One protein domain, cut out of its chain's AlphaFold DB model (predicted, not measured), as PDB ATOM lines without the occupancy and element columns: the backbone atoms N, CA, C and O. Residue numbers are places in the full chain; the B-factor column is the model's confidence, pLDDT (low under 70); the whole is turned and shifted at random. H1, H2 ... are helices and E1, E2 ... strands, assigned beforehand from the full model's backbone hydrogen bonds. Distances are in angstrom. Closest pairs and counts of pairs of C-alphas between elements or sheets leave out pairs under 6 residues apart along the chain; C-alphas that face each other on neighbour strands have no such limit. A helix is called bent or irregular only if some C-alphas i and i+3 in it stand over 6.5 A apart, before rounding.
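What this domain is: This is residues 4 to 119 of the 124 residues of an uncharacterized protein of Gelidibacter gilvus (UniProt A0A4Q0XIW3). One strongly twisted, branched sheet of seven strands makes the body, built on a long, bent hairpin, E6 and E7, with E4 alongside E6. E1 and E3 extend the sheet beside one end of E4, E5 lies beside its other end, and E2 pairs with E7 near the start of that strand; short H3 sits over E1, H2 only grazes the sheet, and H1 lies far from the mean, near E7. The printed part has 116 residues, with three named helices and seven named strands; along the chain H1 comes first, then E1, H2, E2, E3, H3 and E4, and after them E5, E6 and E7; the branched sheet has both parallel and antiparallel neighbour pairs, and the class is mixed, helices and strands. It is compact, with a radius of gyration of the C-alphas of 14.6 A and spans of 42 by 33 by 26 A.

How they stand to each other: E6, residues 85 to 97, and E7, residues 105 to 117, form an antiparallel hairpin; N 88 and O 114 are 2.8 A apart. E6 bends by 65 degrees at residue 94, and E7 by 64 degrees at residue 111. On the other side of E6, E4, residues 55 to 62, is parallel to it, with N 60 to O 89 at 2.8 A. E4 has staggered neighbours on its side away from E6: E1, residues 18 to 21, parallel, with N 19 to O 55 at 2.8 A, and E5, residues 69 to 71, in an antiparallel hairpin with it, with N 61 to O 70 at 2.9 A. The edge strand E3, residues 38 to 41, is parallel to E1, with N 39 to O 18 at 2.7 A. The edge strand E2, residues 29 to 31, is parallel to E7, with N 30 to O 106 at 2.8 A. H3, residues 45 to 48, has a height of 8.0 A over the sheet and only just lies over E1, with 3 C-alphas on it; the closest C-alphas of the two are those of Lys 19 and Leu 47, 6.5 A apart. H2, residues 24 to 28, only grazes the sheet with residues 26 to 28. H1, residues 4 to 11, and E7 are near each other, with 9 pairs of C-alphas within 10 A. H1 has 3 of 4 O i to N i+4 pairs within hydrogen-bond range; H2 has 0 of 1, but 2 of 2 O i to N i+3 pairs; H3 is too short for an i+4 pair.

Where its parts are: H1 begins at C-alpha 4 (130.018, 3.593, 10.434) and measures 11.0 A from first to last C-alpha. E4 measures 22.2 A, E6 34.9 A and E7 32.6 A. E7 ends at C-alpha 117 (146.453, 19.254, 7.117).

The domain as a whole: The two C-alphas farthest apart, those of Glu 82 and Arg 100, are 45.7 A apart. The printed part has no cut. The link from E5 to E6 is long, with 13 residues, 72 to 84. The mean pLDDT of the printed part is 85.5; residues 4 to 15 are under 70.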
ATOM      1  N   ILE A   4     129.124   2.804  11.293       53.53
ATOM      2  CA  ILE A   4     130.018   3.593  10.434       53.53
ATOM      3  C   ILE A   4     129.295   4.839   9.887       53.53
ATOM      4  O   ILE A   4     129.833   5.946   9.910       53.53
ATOM      5  N   ARG A   5     128.016   4.693   9.518       48.41
ATOM      6  CA  ARG A   5     127.172   5.759   8.949       48.41
ATOM      7  C   ARG A   5     126.956   6.932   9.915       48.41
ATOM      8  O   ARG A   5     126.851   8.082   9.496       48.41
ATOM      9  N   THR A   6     126.909   6.647  11.216       50.25
ATOM     10  CA  THR A   6     126.690   7.649  12.272       50.25
ATOM     11  C   THR A   6     127.960   8.444  12.584       50.25
ATOM     12  O   THR A   6     127.876   9.633  12.882       50.25
ATOM     13  N   LEU A   7     129.139   7.817  12.480       49.47
ATOM     14  CA  LEU A   7     130.434   8.489  12.643       49.47
ATOM     15  C   LEU A   7     130.735   9.432  11.470       49.47
ATOM     16  O   LEU A   7     131.175  10.559  11.697       49.47
ATOM     17  N   PHE A   8     130.402   9.026  10.240       52.00
ATOM     18  CA  PHE A   8     130.564   9.864   9.047       52.00
ATOM     19  C   PHE A   8     129.769  11.169   9.116       52.00
ATOM     20  O   PHE A   8     130.344  12.242   8.945       52.00
ATOM     21  N   LYS A   9     128.479  11.099   9.468       47.09
ATOM     22  CA  LYS A   9     127.617  12.284   9.635       47.09
ATOM     23  C   LYS A   9     128.100  13.272  10.704       47.09
ATOM     24  O   LYS A   9     127.679  14.421  10.692       47.09
ATOM     25  N   ARG A  10     128.922  12.822  11.660       44.94
ATOM     26  CA  ARG A  10     129.400  13.645  12.783       44.94
ATOM     27  C   ARG A  10     130.755  14.301  12.510       44.94
ATOM     28  O   ARG A  10     130.991  15.391  13.014       44.94
ATOM     29  N   LEU A  11     131.629  13.652  11.735       50.91
ATOM     30  CA  LEU A  11     132.933  14.200  11.328       50.91
ATOM     31  C   LEU A  11     132.815  15.120  10.106       50.91
ATOM     32  O   LEU A  11     133.454  16.168  10.056       50.91
ATOM     33  N   PHE A  12     131.952  14.765   9.154       51.62
ATOM     34  CA  PHE A  12     131.522  15.655   8.083       51.62
ATOM     35  C   PHE A  12     130.276  16.407   8.546       51.62
ATOM     36  O   PHE A  12     129.152  16.006   8.252       51.62
ATOM     37  N   SER A  13     130.464  17.512   9.271       45.72
ATOM     38  CA  SER A  13     129.407  18.515   9.424       45.72
ATOM     39  C   SER A  13     129.035  19.070   8.042       45.72
ATOM     40  O   SER A  13     129.650  20.001   7.536       45.72
ATOM     41  N   ASN A  14     128.053  18.422   7.423       46.50
ATOM     42  CA  ASN A  14     127.100  18.841   6.396       46.50
ATOM     43  C   ASN A  14     127.502  19.665   5.152       46.50
ATOM     44  O   ASN A  14     126.607  19.822   4.337       46.50
ATOM     45  N   ASN A  15     128.730  20.153   4.906       56.56
ATOM     46  CA  ASN A  15     128.966  21.015   3.720       56.56
ATOM     47  C   ASN A  15     130.357  20.973   3.053       56.56
ATOM     48  O   ASN A  15     130.613  21.750   2.132       56.56
ATOM     49  N   SER A  16     131.267  20.088   3.459       75.25
ATOM     50  CA  SER A  16     132.589  20.012   2.819       75.25
ATOM     51  C   SER A  16     132.529  19.191   1.526       75.25
ATOM     52  O   SER A  16     132.485  17.965   1.576       75.25
ATOM     53  N   THR A  17     132.533  19.863   0.371       90.88
ATOM     54  CA  THR A  17     132.681  19.219  -0.946       90.88
ATOM     55  C   THR A  17     134.083  18.623  -1.078       90.88
ATOM     56  O   THR A  17     135.070  19.326  -0.866       90.88
ATOM     57  N   LEU A  18     134.181  17.343  -1.428       93.25
ATOM     58  CA  LEU A  18     135.435  16.671  -1.765       93.25
ATOM     59  C   LEU A  18     135.746  16.861  -3.242       93.25
ATOM     60  O   LEU A  18     134.846  16.786  -4.069       93.25
ATOM     61  N   LYS A  19     137.014  17.072  -3.571       94.12
ATOM     62  CA  LYS A  19     137.505  17.171  -4.941       94.12
ATOM     63  C   LYS A  19     138.286  15.903  -5.274       94.12
ATOM     64  O   LYS A  19     139.327  15.680  -4.663       94.12
ATOM     65  N   ILE A  20     137.759  15.068  -6.168       93.50
ATOM     66  CA  ILE A  20     138.302  13.736  -6.489       93.50
ATOM     67  C   ILE A  20     138.678  13.703  -7.968       93.50
ATOM     68  O   ILE A  20     137.859  14.071  -8.808       93.50
ATOM     69  N   CYS A  21     139.891  13.245  -8.278       92.38
ATOM     70  CA  CYS A  21     140.311  13.005  -9.653       92.38
ATOM     71  C   CYS A  21     139.783  11.653 -10.124       92.38
ATOM     72  O   CYS A  21     139.962  10.652  -9.427       92.38
ATOM     73  N   LEU A  22     139.134  11.643 -11.284       89.88
ATOM     74  CA  LEU A  22     138.724  10.438 -11.980       89.88
ATOM     75  C   LEU A  22     139.642  10.228 -13.182       89.88
ATOM     76  O   LEU A  22     139.597  11.014 -14.126       89.88
ATOM     77  N   ASP A  23     140.460   9.184 -13.134       86.75
ATOM     78  CA  ASP A  23     141.226   8.708 -14.287       86.75
ATOM     79  C   ASP A  23     140.496   7.550 -14.991       86.75
ATOM     80  O   ASP A  23     139.465   7.054 -14.522       86.75
ATOM     81  N   GLU A  24     141.008   7.144 -16.154       83.06
ATOM     82  CA  GLU A  24     140.417   6.069 -16.960       83.06
ATOM     83  C   GLU A  24     140.497   4.705 -16.257       83.06
ATOM     84  O   GLU A  24     139.576   3.894 -16.374       83.06
ATOM     85  N   ASP A  25     141.547   4.480 -15.464       86.50
ATOM     86  CA  ASP A  25     141.801   3.223 -14.757       86.50
ATOM     87  C   ASP A  25     140.776   2.952 -13.642       86.50
ATOM     88  O   ASP A  25     140.561   1.798 -13.252       86.50
ATOM     89  N   LEU A  26     140.033   3.972 -13.189       88.06
ATOM     90  CA  LEU A  26     138.925   3.774 -12.251       88.06
ATOM     91  C   LEU A  26     137.836   2.846 -12.800       88.06
ATOM     92  O   LEU A  26     137.069   2.293 -12.013       88.06
ATOM     93  N   VAL A  27     137.784   2.611 -14.115       87.06
ATOM     94  CA  VAL A  27     136.880   1.628 -14.736       87.06
ATOM     95  C   VAL A  27     137.069   0.205 -14.190       87.06
ATOM     96  O   VAL A  27     136.126  -0.588 -14.188       87.06
ATOM     97  N   PHE A  28     138.260  -0.121 -13.678       90.81
ATOM     98  CA  PHE A  28     138.559  -1.418 -13.065       90.81
ATOM     99  C   PHE A  28     138.062  -1.529 -11.616       90.81
ATOM    100  O   PHE A  28     138.228  -2.576 -10.982       90.81
ATOM    101  N   TYR A  29     137.415  -0.483 -11.092       91.88
ATOM    102  CA  TYR A  29     136.944  -0.408  -9.717       91.88
ATOM    103  C   TYR A  29     135.472   0.009  -9.646       91.88
ATOM    104  O   TYR A  29     135.046   1.048 -10.144       91.88
ATOM    105  N   SER A  30     134.668  -0.786  -8.947       92.56
ATOM    106  CA  SER A  30     133.297  -0.428  -8.593       92.56
ATOM    107  C   SER A  30     133.309   0.358  -7.287       92.56
ATOM    108  O   SER A  30     133.468  -0.221  -6.212       92.56
ATOM    109  N   ILE A  31     133.151   1.681  -7.391       91.81
ATOM    110  CA  ILE A  31     133.178   2.614  -6.259       91.81
ATOM    111  C   ILE A  31     131.860   3.383  -6.181       91.81
ATOM    112  O   ILE A  31     131.417   4.004  -7.147       91.81
ATOM    113  N   ASN A  32     131.237   3.396  -5.004       88.81
ATOM    114  CA  ASN A  32     130.030   4.179  -4.765       88.81
ATOM    115  C   ASN A  32     130.352   5.523  -4.091       88.81
ATOM    116  O   ASN A  32     130.572   5.588  -2.883       88.81
ATOM    117  N   PHE A  33     130.304   6.612  -4.863       87.69
ATOM    118  CA  PHE A  33     130.483   7.979  -4.353       87.69
ATOM    119  C   PHE A  33     129.178   8.661  -3.908       87.69
ATOM    120  O   PHE A  33     129.228   9.795  -3.443       87.69
ATOM    121  N   LYS A  34     128.005   8.015  -4.021       82.06
ATOM    122  CA  LYS A  34     126.694   8.666  -3.787       82.06
ATOM    123  C   LYS A  34     126.515   9.229  -2.378       82.06
ATOM    124  O   LYS A  34     125.700  10.125  -2.182       82.06
ATOM    125  N   GLU A  35     127.229   8.687  -1.398       79.38
ATOM    126  CA  GLU A  35     127.165   9.166  -0.014       79.38
ATOM    127  C   GLU A  35     128.091  10.367   0.252       79.38
ATOM    128  O   GLU A  35     128.086  10.909   1.358       79.38
ATOM    129  N   LEU A  36     128.867  10.805  -0.747       85.94
ATOM    130  CA  LEU A  36     129.841  11.887  -0.646       85.94
ATOM    131  C   LEU A  36     129.414  13.091  -1.494       85.94
ATOM    132  O   LEU A  36     129.100  12.964  -2.677       85.94
ATOM    133  N   THR A  37     129.487  14.290  -0.917       89.38
ATOM    134  CA  THR A  37     129.371  15.535  -1.687       89.38
ATOM    135  C   THR A  37     130.670  15.749  -2.457       89.38
ATOM    136  O   THR A  37     131.680  16.119  -1.861       89.38
ATOM    137  N   THR A  38     130.658  15.503  -3.764       90.94
ATOM    138  CA  THR A  38     131.866  15.439  -4.597       90.94
ATOM    139  C   THR A  38     131.834  16.445  -5.746       90.94
ATOM    140  O   THR A  38     130.781  16.759  -6.294       90.94
ATOM    141  N   ASN A  39     133.009  16.963  -6.081       94.12
ATOM    142  CA  ASN A  39     133.332  17.651  -7.317       94.12
ATOM    143  C   ASN A  39     134.387  16.795  -8.023       94.12
ATOM    144  O   ASN A  39     135.463  16.564  -7.464       94.12
ATOM    145  N   PHE A  40     134.058  16.273  -9.197       93.44
ATOM    146  CA  PHE A  40     134.969  15.415  -9.943       93.44
ATOM    147  C   PHE A  40     135.818  16.253 -10.890       93.44
ATOM    148  O   PHE A  40     135.305  17.143 -11.566       93.44
ATOM    149  N   VAL A  41     137.108  15.951 -10.921       93.50
ATOM    150  CA  VAL A  41     138.076  16.525 -11.858       93.50
ATOM    151  C   VAL A  41     138.687  15.398 -12.679       93.50
ATOM    152  O   VAL A  41     138.662  14.248 -12.243       93.50
ATOM    153  N   PHE A  42     139.210  15.713 -13.858       91.19
ATOM    154  CA  PHE A  42     139.802  14.718 -14.764       91.19
ATOM    155  C   PHE A  42     141.310  14.916 -14.952       91.19
ATOM    156  O   PHE A  42     141.981  14.034 -15.473       91.19
ATOM    157  N   ASP A  43     141.839  16.054 -14.498       89.56
ATOM    158  CA  ASP A  43     143.269  16.318 -14.421       89.56
ATOM    159  C   ASP A  43     143.722  16.242 -12.954       89.56
ATOM    160  O   ASP A  43     143.088  16.802 -12.054       89.56
ATOM    161  N   VAL A  44     144.838  15.559 -12.700       88.50
ATOM    162  CA  VAL A  44     145.475  15.535 -11.377       88.50
ATOM    163  C   VAL A  44     145.896  16.942 -10.953       88.50
ATOM    164  O   VAL A  44     145.828  17.257  -9.766       88.50
ATOM    165  N   GLU A  45     146.271  17.815 -11.889       90.75
ATOM    166  CA  GLU A  45     146.620  19.209 -11.599       90.75
ATOM    167  C   GLU A  45     145.463  19.959 -10.925       90.75
ATOM    168  O   GLU A  45     145.662  20.712  -9.963       90.75
ATOM    169  N   ASP A  46     144.229  19.659 -11.334       91.88
ATOM    170  CA  ASP A  46     143.036  20.245 -10.743       91.88
ATOM    171  C   ASP A  46     142.834  19.811  -9.293       91.88
ATOM    172  O   ASP A  46     142.144  20.524  -8.570       91.88
ATOM    173  N   LEU A  47     143.438  18.714  -8.803       91.38
ATOM    174  CA  LEU A  47     143.427  18.388  -7.367       91.38
ATOM    175  C   LEU A  47     144.158  19.449  -6.543       91.38
ATOM    176  O   LEU A  47     143.760  19.747  -5.413       91.38
ATOM    177  N   TYR A  48     145.178  20.075  -7.111       91.25
ATOM    178  CA  TYR A  48     146.020  21.040  -6.415       91.25
ATOM    179  C   TYR A  48     145.577  22.491  -6.647       91.25
ATOM    180  O   TYR A  48     145.904  23.358  -5.837       91.25
ATOM    181  N   ASP A  49     144.758  22.756  -7.670       90.75
ATOM    182  CA  ASP A  49     144.235  24.098  -7.953       90.75
ATOM    183  C   ASP A  49     143.160  24.550  -6.937       90.75
ATOM    184  O   ASP A  49     142.126  23.903  -6.747       90.75
ATOM    185  N   GLU A  50     143.377  25.695  -6.287       88.06
ATOM    186  CA  GLU A  50     142.442  26.304  -5.326       88.06
ATOM    187  C   GLU A  50     141.211  26.942  -5.975       88.06
ATOM    188  O   GLU A  50     140.197  27.150  -5.304       88.06
ATOM    189  N   ARG A  51     141.283  27.255  -7.273       90.81
ATOM    190  CA  ARG A  51     140.145  27.768  -8.047       90.81
ATOM    191  C   ARG A  51     139.070  26.699  -8.200       90.81
ATOM    192  O   ARG A  51     137.885  27.023  -8.304       90.81
ATOM    193  N   VAL A  52     139.466  25.427  -8.159       91.19
ATOM    194  CA  VAL A  52     138.543  24.299  -8.175       91.19
ATOM    195  C   VAL A  52     138.046  24.033  -6.757       91.19
ATOM    196  O   VAL A  52     138.787  23.598  -5.873       91.19
ATOM    197  N   LYS A  53     136.753  24.283  -6.538       90.62
ATOM    198  CA  LYS A  53     136.108  24.140  -5.231       90.62
ATOM    199  C   LYS A  53     136.194  22.701  -4.712       90.62
ATOM    200  O   LYS A  53     135.755  21.764  -5.379       90.62
ATOM    201  N   GLY A  54     136.644  22.568  -3.466       91.81
ATOM    202  CA  GLY A  54     136.571  21.341  -2.679       91.81
ATOM    203  C   GLY A  54     137.874  21.016  -1.955       91.81
ATOM    204  O   GLY A  54     138.935  21.548  -2.272       91.81
ATOM    205  N   ILE A  55     137.788  20.138  -0.959       92.81
ATOM    206  CA  ILE A  55     138.959  19.589  -0.274       92.81
ATOM    207  C   ILE A  55     139.554  18.507  -1.184       92.81
ATOM    208  O   ILE A  55     138.824  17.561  -1.491       92.81
ATOM    209  N   PRO A  56     140.829  18.600  -1.609       93.94
ATOM    210  CA  PRO A  56     141.457  17.546  -2.398       93.94
ATOM    211  C   PRO A  56     141.379  16.215  -1.662       93.94
ATOM    212  O   PRO A  56     141.707  16.130  -0.475       93.94
ATOM    213  N   ALA A  57     140.908  15.196  -2.363       93.62
ATOM    214  CA  ALA A  57     140.625  13.884  -1.825       93.62
ATOM    215  C   ALA A  57     141.373  12.825  -2.633       93.62
ATOM    216  O   ALA A  57     141.202  12.718  -3.845       93.62
ATOM    217  N   PHE A  58     142.188  12.041  -1.936       93.19
ATOM    218  CA  PHE A  58     143.034  11.010  -2.520       93.19
ATOM    219  C   PHE A  58     142.482   9.634  -2.172       93.19
ATOM    220  O   PHE A  58     142.116   9.369  -1.019       93.19
ATOM    221  N   LEU A  59     142.404   8.774  -3.182       93.81
ATOM    222  CA  LEU A  59     141.863   7.431  -3.050       93.81
ATOM    223  C   LEU A  59     142.962   6.470  -2.593       93.81
ATOM    224  O   LEU A  59     144.068   6.465  -3.134       93.81
ATOM    225  N   ILE A  60     142.652   5.662  -1.586       94.44
ATOM    226  CA  ILE A  60     143.537   4.637  -1.042       94.44
ATOM    227  C   ILE A  60     142.796   3.309  -1.086       94.44
ATOM    228  O   ILE A  60     141.769   3.147  -0.424       94.44
ATOM    229  N   PHE A  61     143.317   2.356  -1.849       94.62
ATOM    230  CA  PHE A  61     142.677   1.063  -2.061       94.62
ATOM    231  C   PHE A  61     143.427  -0.038  -1.335       94.62
ATOM    232  O   PHE A  61     144.656  -0.042  -1.262       94.62
ATOM    233  N   GLN A  62     142.671  -0.982  -0.795       94.69
ATOM    234  CA  GLN A  62     143.228  -2.215  -0.281       94.69
ATOM    235  C   GLN A  62     143.657  -3.124  -1.436       94.69
ATOM    236  O   GLN A  62     142.855  -3.449  -2.313       94.69
ATOM    237  N   ASN A  63     144.905  -3.582  -1.408       88.50
ATOM    238  CA  ASN A  63     145.377  -4.642  -2.277       88.50
ATOM    239  C   ASN A  63     144.695  -5.962  -1.863       88.50
ATOM    240  O   ASN A  63     144.837  -6.377  -0.711       88.50
ATOM    241  N   PRO A  64     143.972  -6.648  -2.763       85.44
ATOM    242  CA  PRO A  64     143.253  -7.872  -2.414       85.44
ATOM    243  C   PRO A  64     144.180  -9.043  -2.058       85.44
ATOM    244  O   PRO A  64     143.765  -9.948  -1.343       85.44
ATOM    245  N   SER A  65     145.421  -9.042  -2.551       86.56
ATOM    246  CA  SER A  65     146.395 -10.108  -2.305       86.56
ATOM    247  C   SER A  65     147.137  -9.933  -0.984       86.56
ATOM    248  O   SER A  65     147.357 -10.918  -0.286       86.56
ATOM    249  N   THR A  66     147.538  -8.704  -0.636       90.50
ATOM    250  CA  THR A  66     148.320  -8.448   0.590       90.50
ATOM    251  C   THR A  66     147.475  -7.942   1.755       90.50
ATOM    252  O   THR A  66     147.880  -8.056   2.906       90.50
ATOM    253  N   GLY A  67     146.289  -7.398   1.477       88.94
ATOM    254  CA  GLY A  67     145.442  -6.733   2.464       88.94
ATOM    255  C   GLY A  67     145.907  -5.322   2.836       88.94
ATOM    256  O   GLY A  67     145.218  -4.665   3.619       88.94
ATOM    257  N   ASP A  68     147.020  -4.844   2.272       92.75
ATOM    258  CA  ASP A  68     147.587  -3.528   2.566       92.75
ATOM    259  C   ASP A  68     146.884  -2.414   1.796       92.75
ATOM    260  O   ASP A  68     146.481  -2.580   0.647       92.75
ATOM    261  N   HIS A  69     146.804  -1.235   2.406       92.62
ATOM    262  CA  HIS A  69     146.281  -0.031   1.767       92.62
ATOM    263  C   HIS A  69     147.382   0.722   1.024       92.62
ATOM    264  O   HIS A  69     148.390   1.106   1.617       92.62
ATOM    265  N   GLN A  70     147.156   0.978  -0.261       91.44
ATOM    266  CA  GLN A  70     148.080   1.688  -1.140       91.44
ATOM    267  C   GLN A  70     147.383   2.887  -1.782       91.44
ATOM    268  O   GLN A  70     146.180   2.855  -2.051       91.44
ATOM    269  N   ASN A  71     148.137   3.965  -1.996       88.44
ATOM    270  CA  ASN A  71     147.624   5.138  -2.695       88.44
ATOM    271  C   ASN A  71     147.303   4.741  -4.135       88.44
ATOM    272  O   ASN A  71     148.196   4.309  -4.859       88.44
ATOM    273  N   TYR A  72     146.044   4.897  -4.523       86.81
ATOM    274  CA  TYR A  72     145.636   4.769  -5.914       86.81
ATOM    275  C   TYR A  72     146.004   6.047  -6.665       86.81
ATOM    276  O   TYR A  72     146.789   6.037  -7.605       86.81
ATOM    277  N   THR A  73     145.509   7.179  -6.167       78.19
ATOM    278  CA  THR A  73     145.906   8.489  -6.672       78.19
ATOM    279  C   THR A  73     147.323   8.780  -6.191       78.19
ATOM    280  O   THR A  73     147.559   8.794  -4.977       78.19
ATOM    281  N   TYR A  74     148.262   9.031  -7.109       75.31
ATOM    282  CA  TYR A  74     149.627   9.413  -6.745       75.31
ATOM    283  C   TYR A  74     149.597  10.695  -5.902       75.31
ATOM    284  O   TYR A  74     149.302  11.786  -6.384       75.31
ATOM    285  N   PHE A  75     149.812  10.541  -4.595       80.25
ATOM    286  CA  PHE A  75     149.672  11.621  -3.629       80.25
ATOM    287  C   PHE A  75     151.010  12.322  -3.405       80.25
ATOM    288  O   PHE A  75     151.865  11.845  -2.657       80.25
ATOM    289  N   GLU A  76     151.149  13.510  -3.980       82.94
ATOM    290  CA  GLU A  76     152.279  14.394  -3.711       82.94
ATOM    291  C   GLU A  76     151.900  15.458  -2.683       82.94
ATOM    292  O   GLU A  76     151.376  16.526  -3.006       82.94
ATOM    293  N   SER A  77     152.173  15.175  -1.410       77.50
ATOM    294  CA  SER A  77     151.858  16.107  -0.319       77.50
ATOM    295  C   SER A  77     152.548  17.467  -0.469       77.50
ATOM    296  O   SER A  77     151.999  18.464  -0.017       77.50
ATOM    297  N   GLN A  78     153.715  17.508  -1.117       82.75
ATOM    298  CA  GLN A  78     154.543  18.704  -1.325       82.75
ATOM    299  C   GLN A  78     153.881  19.743  -2.237       82.75
ATOM    300  O   GLN A  78     154.223  20.920  -2.188       82.75
ATOM    301  N   ARG A  79     152.932  19.302  -3.067       88.12
ATOM    302  CA  ARG A  79     152.180  20.162  -3.983       88.12
ATOM    303  C   ARG A  79     151.009  20.870  -3.301       88.12
ATOM    304  O   ARG A  79     150.436  21.794  -3.872       88.12
ATOM    305  N   LEU A  80     150.640  20.447  -2.090       87.06
ATOM    306  CA  LEU A  80     149.640  21.136  -1.280       87.06
ATOM    307  C   LEU A  80     150.253  22.376  -0.630       87.06
ATOM    308  O   LEU A  80     151.391  22.355  -0.163       87.06
ATOM    309  N   LYS A  81     149.470  23.450  -0.516       83.88
ATOM    310  CA  LYS A  81     149.903  24.636   0.228       83.88
ATOM    311  C   LYS A  81     150.011  24.350   1.724       83.88
ATOM    312  O   LYS A  81     149.360  23.453   2.271       83.88
ATOM    313  N   GLU A  82     150.812  25.155   2.421       83.50
ATOM    314  CA  GLU A  82     150.959  25.058   3.875       83.50
ATOM    315  C   GLU A  82     149.585  25.102   4.566       83.50
ATOM    316  O   GLU A  82     148.767  25.982   4.300       83.50
ATOM    317  N   LYS A  83     149.325  24.148   5.470       81.56
ATOM    318  CA  LYS A  83     148.069  23.995   6.230       81.56
ATOM    319  C   LYS A  83     146.822  23.711   5.386       81.56
ATOM    320  O   LYS A  83     145.742  23.606   5.977       81.56
ATOM    321  N   GLN A  84     146.947  23.515   4.072       86.94
ATOM    322  CA  GLN A  84     145.825  23.117   3.227       86.94
ATOM    323  C   GLN A  84     145.264  21.770   3.719       86.94
ATOM    324  O   GLN A  84     146.033  20.820   3.932       86.94
ATOM    325  N   PRO A  85     143.945  21.675   3.970       89.94
ATOM    326  CA  PRO A  85     143.324  20.411   4.317       89.94
ATOM    327  C   PRO A  85     143.258  19.497   3.092       89.94
ATOM    328  O   PRO A  85     143.011  19.958   1.980       89.94
ATOM    329  N   TYR A  86     143.421  18.201   3.318       92.38
ATOM    330  CA  TYR A  86     143.207  17.160   2.319       92.38
ATOM    331  C   TYR A  86     142.543  15.940   2.956       92.38
ATOM    332  O   TYR A  86     142.637  15.731   4.170       92.38
ATOM    333  N   ALA A  87     141.856  15.149   2.140       92.81
ATOM    334  CA  ALA A  87     141.158  13.945   2.551       92.81
ATOM    335  C   ALA A  87     141.852  12.698   1.996       92.81
ATOM    336  O   ALA A  87     142.283  12.675   0.848       92.81
ATOM    337  N   LEU A  88     141.927  11.651   2.809       93.12
ATOM    338  CA  LEU A  88     142.339  10.312   2.407       93.12
ATOM    339  C   LEU A  88     141.134   9.386   2.548       93.12
ATOM    340  O   LEU A  88     140.608   9.224   3.653       93.12
ATOM    341  N   LEU A  89     140.673   8.818   1.437       93.56
ATOM    342  CA  LEU A  89     139.498   7.953   1.381       93.56
ATOM    343  C   LEU A  89     139.987   6.514   1.261       93.56
ATOM    344  O   LEU A  89     140.516   6.120   0.227       93.56
ATOM    345  N   TYR A  90     139.824   5.744   2.331       94.44
ATOM    346  CA  TYR A  90     140.268   4.360   2.389       94.44
ATOM    347  C   TYR A  90     139.127   3.437   2.001       94.44
ATOM    348  O   TYR A  90     138.062   3.471   2.627       94.44
ATOM    349  N   TYR A  91     139.392   2.583   1.026       94.88
ATOM    350  CA  TYR A  91     138.474   1.564   0.553       94.88
ATOM    351  C   TYR A  91     139.029   0.173   0.833       94.88
ATOM    352  O   TYR A  91     140.213  -0.086   0.611       94.88
ATOM    353  N   ASP A  92     138.155  -0.713   1.298       95.62
ATOM    354  CA  ASP A  92     138.442  -2.135   1.455       95.62
ATOM    355  C   ASP A  92     137.909  -2.903   0.236       95.62
ATOM    356  O   ASP A  92     136.897  -2.519  -0.363       95.62
ATOM    357  N   CYS A  93     138.599  -3.979  -0.145       94.38
ATOM    358  CA  CYS A  93     138.149  -4.837  -1.235       94.38
ATOM    359  C   CYS A  93     137.066  -5.791  -0.720       94.38
ATOM    360  O   CYS A  93     137.331  -6.645   0.124       94.38
ATOM    361  N   ALA A  94     135.846  -5.654  -1.238       93.06
ATOM    362  CA  ALA A  94     134.701  -6.484  -0.864       93.06
ATOM    363  C   ALA A  94     134.509  -7.695  -1.796       93.06
ATOM    364  O   ALA A  94     133.692  -8.573  -1.519       93.06
ATOM    365  N   GLY A  95     135.237  -7.748  -2.913       92.94
ATOM    366  CA  GLY A  95     135.176  -8.835  -3.887       92.94
ATOM    367  C   GLY A  95     135.521  -8.358  -5.293       92.94
ATOM    368  O   GLY A  95     135.957  -7.227  -5.484       92.94
ATOM    369  N   ALA A  96     135.295  -9.210  -6.289       93.75
ATOM    370  CA  ALA A  96     135.458  -8.857  -7.693       93.75
ATOM    371  C   ALA A  96     134.371  -9.515  -8.549       93.75
ATOM    372  O   ALA A  96     133.812 -10.549  -8.178       93.75
ATOM    373  N   PHE A  97     134.070  -8.912  -9.693       93.38
ATOM    374  CA  PHE A  97     133.118  -9.443 -10.666       93.38
ATOM    375  C   PHE A  97     133.550  -9.098 -12.092       93.38
ATOM    376  O   PHE A  97     134.366  -8.207 -12.305       93.38
ATOM    377  N   ALA A  98     132.998  -9.800 -13.079       94.12
ATOM    378  CA  ALA A  98     133.217  -9.505 -14.490       94.12
ATOM    379  C   ALA A  98     132.026  -8.734 -15.068       94.12
ATOM    380  O   ALA A  98     130.875  -8.948 -14.678       94.12
ATOM    381  N   THR A  99     132.291  -7.868 -16.038       89.88
ATOM    382  CA  THR A  99     131.262  -7.252 -16.882       89.88
ATOM    383  C   THR A  99     131.392  -7.779 -18.309       89.88
ATOM    384  O   THR A  99     132.305  -8.538 -18.629       89.88
ATOM    385  N   ARG A 100     130.489  -7.374 -19.210       92.75
ATOM    386  CA  ARG A 100     130.619  -7.720 -20.637       92.75
ATOM    387  C   ARG A 100     131.858  -7.104 -21.298       92.75
ATOM    388  O   ARG A 100     132.317  -7.645 -22.294       92.75
ATOM    389  N   ALA A 101     132.349  -5.976 -20.779       89.62
ATOM    390  CA  ALA A 101     133.448  -5.211 -21.372       89.62
ATOM    391  C   ALA A 101     134.789  -5.420 -20.648       89.62
ATOM    392  O   ALA A 101     135.840  -5.317 -21.266       89.62
ATOM    393  N   VAL A 102     134.751  -5.723 -19.349       89.19
ATOM    394  CA  VAL A 102     135.932  -5.825 -18.483       89.19
ATOM    395  C   VAL A 102     135.900  -7.164 -17.757       89.19
ATOM    396  O   VAL A 102     134.926  -7.476 -17.070       89.19
ATOM    397  N   SER A 103     136.969  -7.949 -17.898       91.00
ATOM    398  CA  SER A 103     137.069  -9.309 -17.350       91.00
ATOM    399  C   SER A 103     137.129  -9.349 -15.823       91.00
ATOM    400  O   SER A 103     136.709 -10.340 -15.230       91.00
ATOM    401  N   MET A 104     137.624  -8.287 -15.185       91.25
ATOM    402  CA  MET A 104     137.725  -8.194 -13.733       91.25
ATOM    403  C   MET A 104     137.558  -6.747 -13.263       91.25
ATOM    404  O   MET A 104     138.319  -5.867 -13.649       91.25
ATOM    405  N   VAL A 105     136.563  -6.529 -12.410       92.56
ATOM    406  CA  VAL A 105     136.277  -5.270 -11.719       92.56
ATOM    407  C   VAL A 105     136.328  -5.537 -10.220       92.56
ATOM    408  O   VAL A 105     135.609  -6.402  -9.718       92.56
ATOM    409  N   SER A 106     137.165  -4.792  -9.504       93.44
ATOM    410  CA  SER A 106     137.280  -4.865  -8.045       93.44
ATOM    411  C   SER A 106     136.145  -4.082  -7.392       93.44
ATOM    412  O   SER A 106     135.979  -2.890  -7.642       93.44
ATOM    413  N   ASN A 107     135.358  -4.727  -6.538       94.12
ATOM    414  CA  ASN A 107     134.313  -4.064  -5.771       94.12
ATOM    415  C   ASN A 107     134.896  -3.454  -4.495       94.12
ATOM    416  O   ASN A 107     135.421  -4.176  -3.645       94.12
ATOM    417  N   LEU A 108     134.789  -2.133  -4.361       94.75
ATOM    418  CA  LEU A 108     135.394  -1.380  -3.273       94.75
ATOM    419  C   LEU A 108     134.331  -0.759  -2.367       94.75
ATOM    420  O   LEU A 108     133.413  -0.073  -2.821       94.75
ATOM    421  N   GLU A 109     134.505  -0.934  -1.061       94.06
ATOM    422  CA  GLU A 109     133.638  -0.339  -0.045       94.06
ATOM    423  C   GLU A 109     134.391   0.711   0.766       94.06
ATOM    424  O   GLU A 109     135.497   0.477   1.254       94.06
ATOM    425  N   LEU A 110     133.785   1.893   0.920       93.12
ATOM    426  CA  LEU A 110     134.380   2.970   1.704       93.12
ATOM    427  C   LEU A 110     134.434   2.564   3.180       93.12
ATOM    428  O   LEU A 110     133.408   2.428   3.847       93.12
ATOM    429  N   ARG A 111     135.650   2.451   3.711       92.06
ATOM    430  CA  ARG A 111     135.906   2.074   5.100       92.06
ATOM    431  C   ARG A 111     135.998   3.289   6.013       92.06
ATOM    432  O   ARG A 111     135.361   3.338   7.065       92.06
ATOM    433  N   LYS A 112     136.849   4.254   5.652       90.31
ATOM    434  CA  LYS A 112     137.128   5.449   6.466       90.31
ATOM    435  C   LYS A 112     137.546   6.632   5.603       90.31
ATOM    436  O   LYS A 112     138.107   6.462   4.525       90.31
ATOM    437  N   ILE A 113     137.329   7.832   6.133       90.94
ATOM    438  CA  ILE A 113     137.880   9.074   5.591       90.94
ATOM    439  C   ILE A 113     138.735   9.721   6.675       90.94
ATOM    440  O   ILE A 113     138.259   9.935   7.790       90.94
ATOM    441  N   GLU A 114     139.978  10.053   6.347       91.06
ATOM    442  CA  GLU A 114     140.861  10.834   7.212       91.06
ATOM    443  C   GLU A 114     141.064  12.226   6.623       91.06
ATOM    444  O   GLU A 114     141.515  12.357   5.490       91.06
ATOM    445  N   ILE A 115     140.777  13.271   7.402       89.62
ATOM    446  CA  ILE A 115     141.125  14.645   7.031       89.62
ATOM    447  C   ILE A 115     142.438  15.014   7.708       89.62
ATOM    448  O   ILE A 115     142.561  14.961   8.933       89.62
ATOM    449  N   LYS A 116     143.415  15.416   6.905       89.81
ATOM    450  CA  LYS A 116     144.735  15.855   7.353       89.81
ATOM    451  C   LYS A 116     144.966  17.296   6.923       89.81
ATOM    452  O   LYS A 116     144.259  17.833   6.074       89.81
ATOM    453  N   LYS A 117     145.951  17.942   7.540       86.44
ATOM    454  CA  LYS A 117     146.453  19.254   7.117       86.44
ATOM    455  C   LYS A 117     147.898  19.088   6.700       86.44
ATOM    456  O   LYS A 117     148.665  18.472   7.443       86.44
ATOM    457  N   HIS A 118     148.258  19.621   5.540       82.56
ATOM    458  CA  HIS A 118     149.646  19.615   5.110       82.56
ATOM    459  C   HIS A 118     150.494  20.437   6.093       82.56
ATOM    460  O   HIS A 118     150.146  21.567   6.443       82.56
ATOM    461  N   ARG A 119     151.587  19.851   6.579       75.06
ATOM    462  CA  ARG A 119     152.596  20.544   7.380       75.06
ATOM    463  C   ARG A 119     153.892  20.479   6.597       75.06
ATOM    464  O   ARG A 119     154.337  19.388   6.258       75.06
TER     465      ARG A 119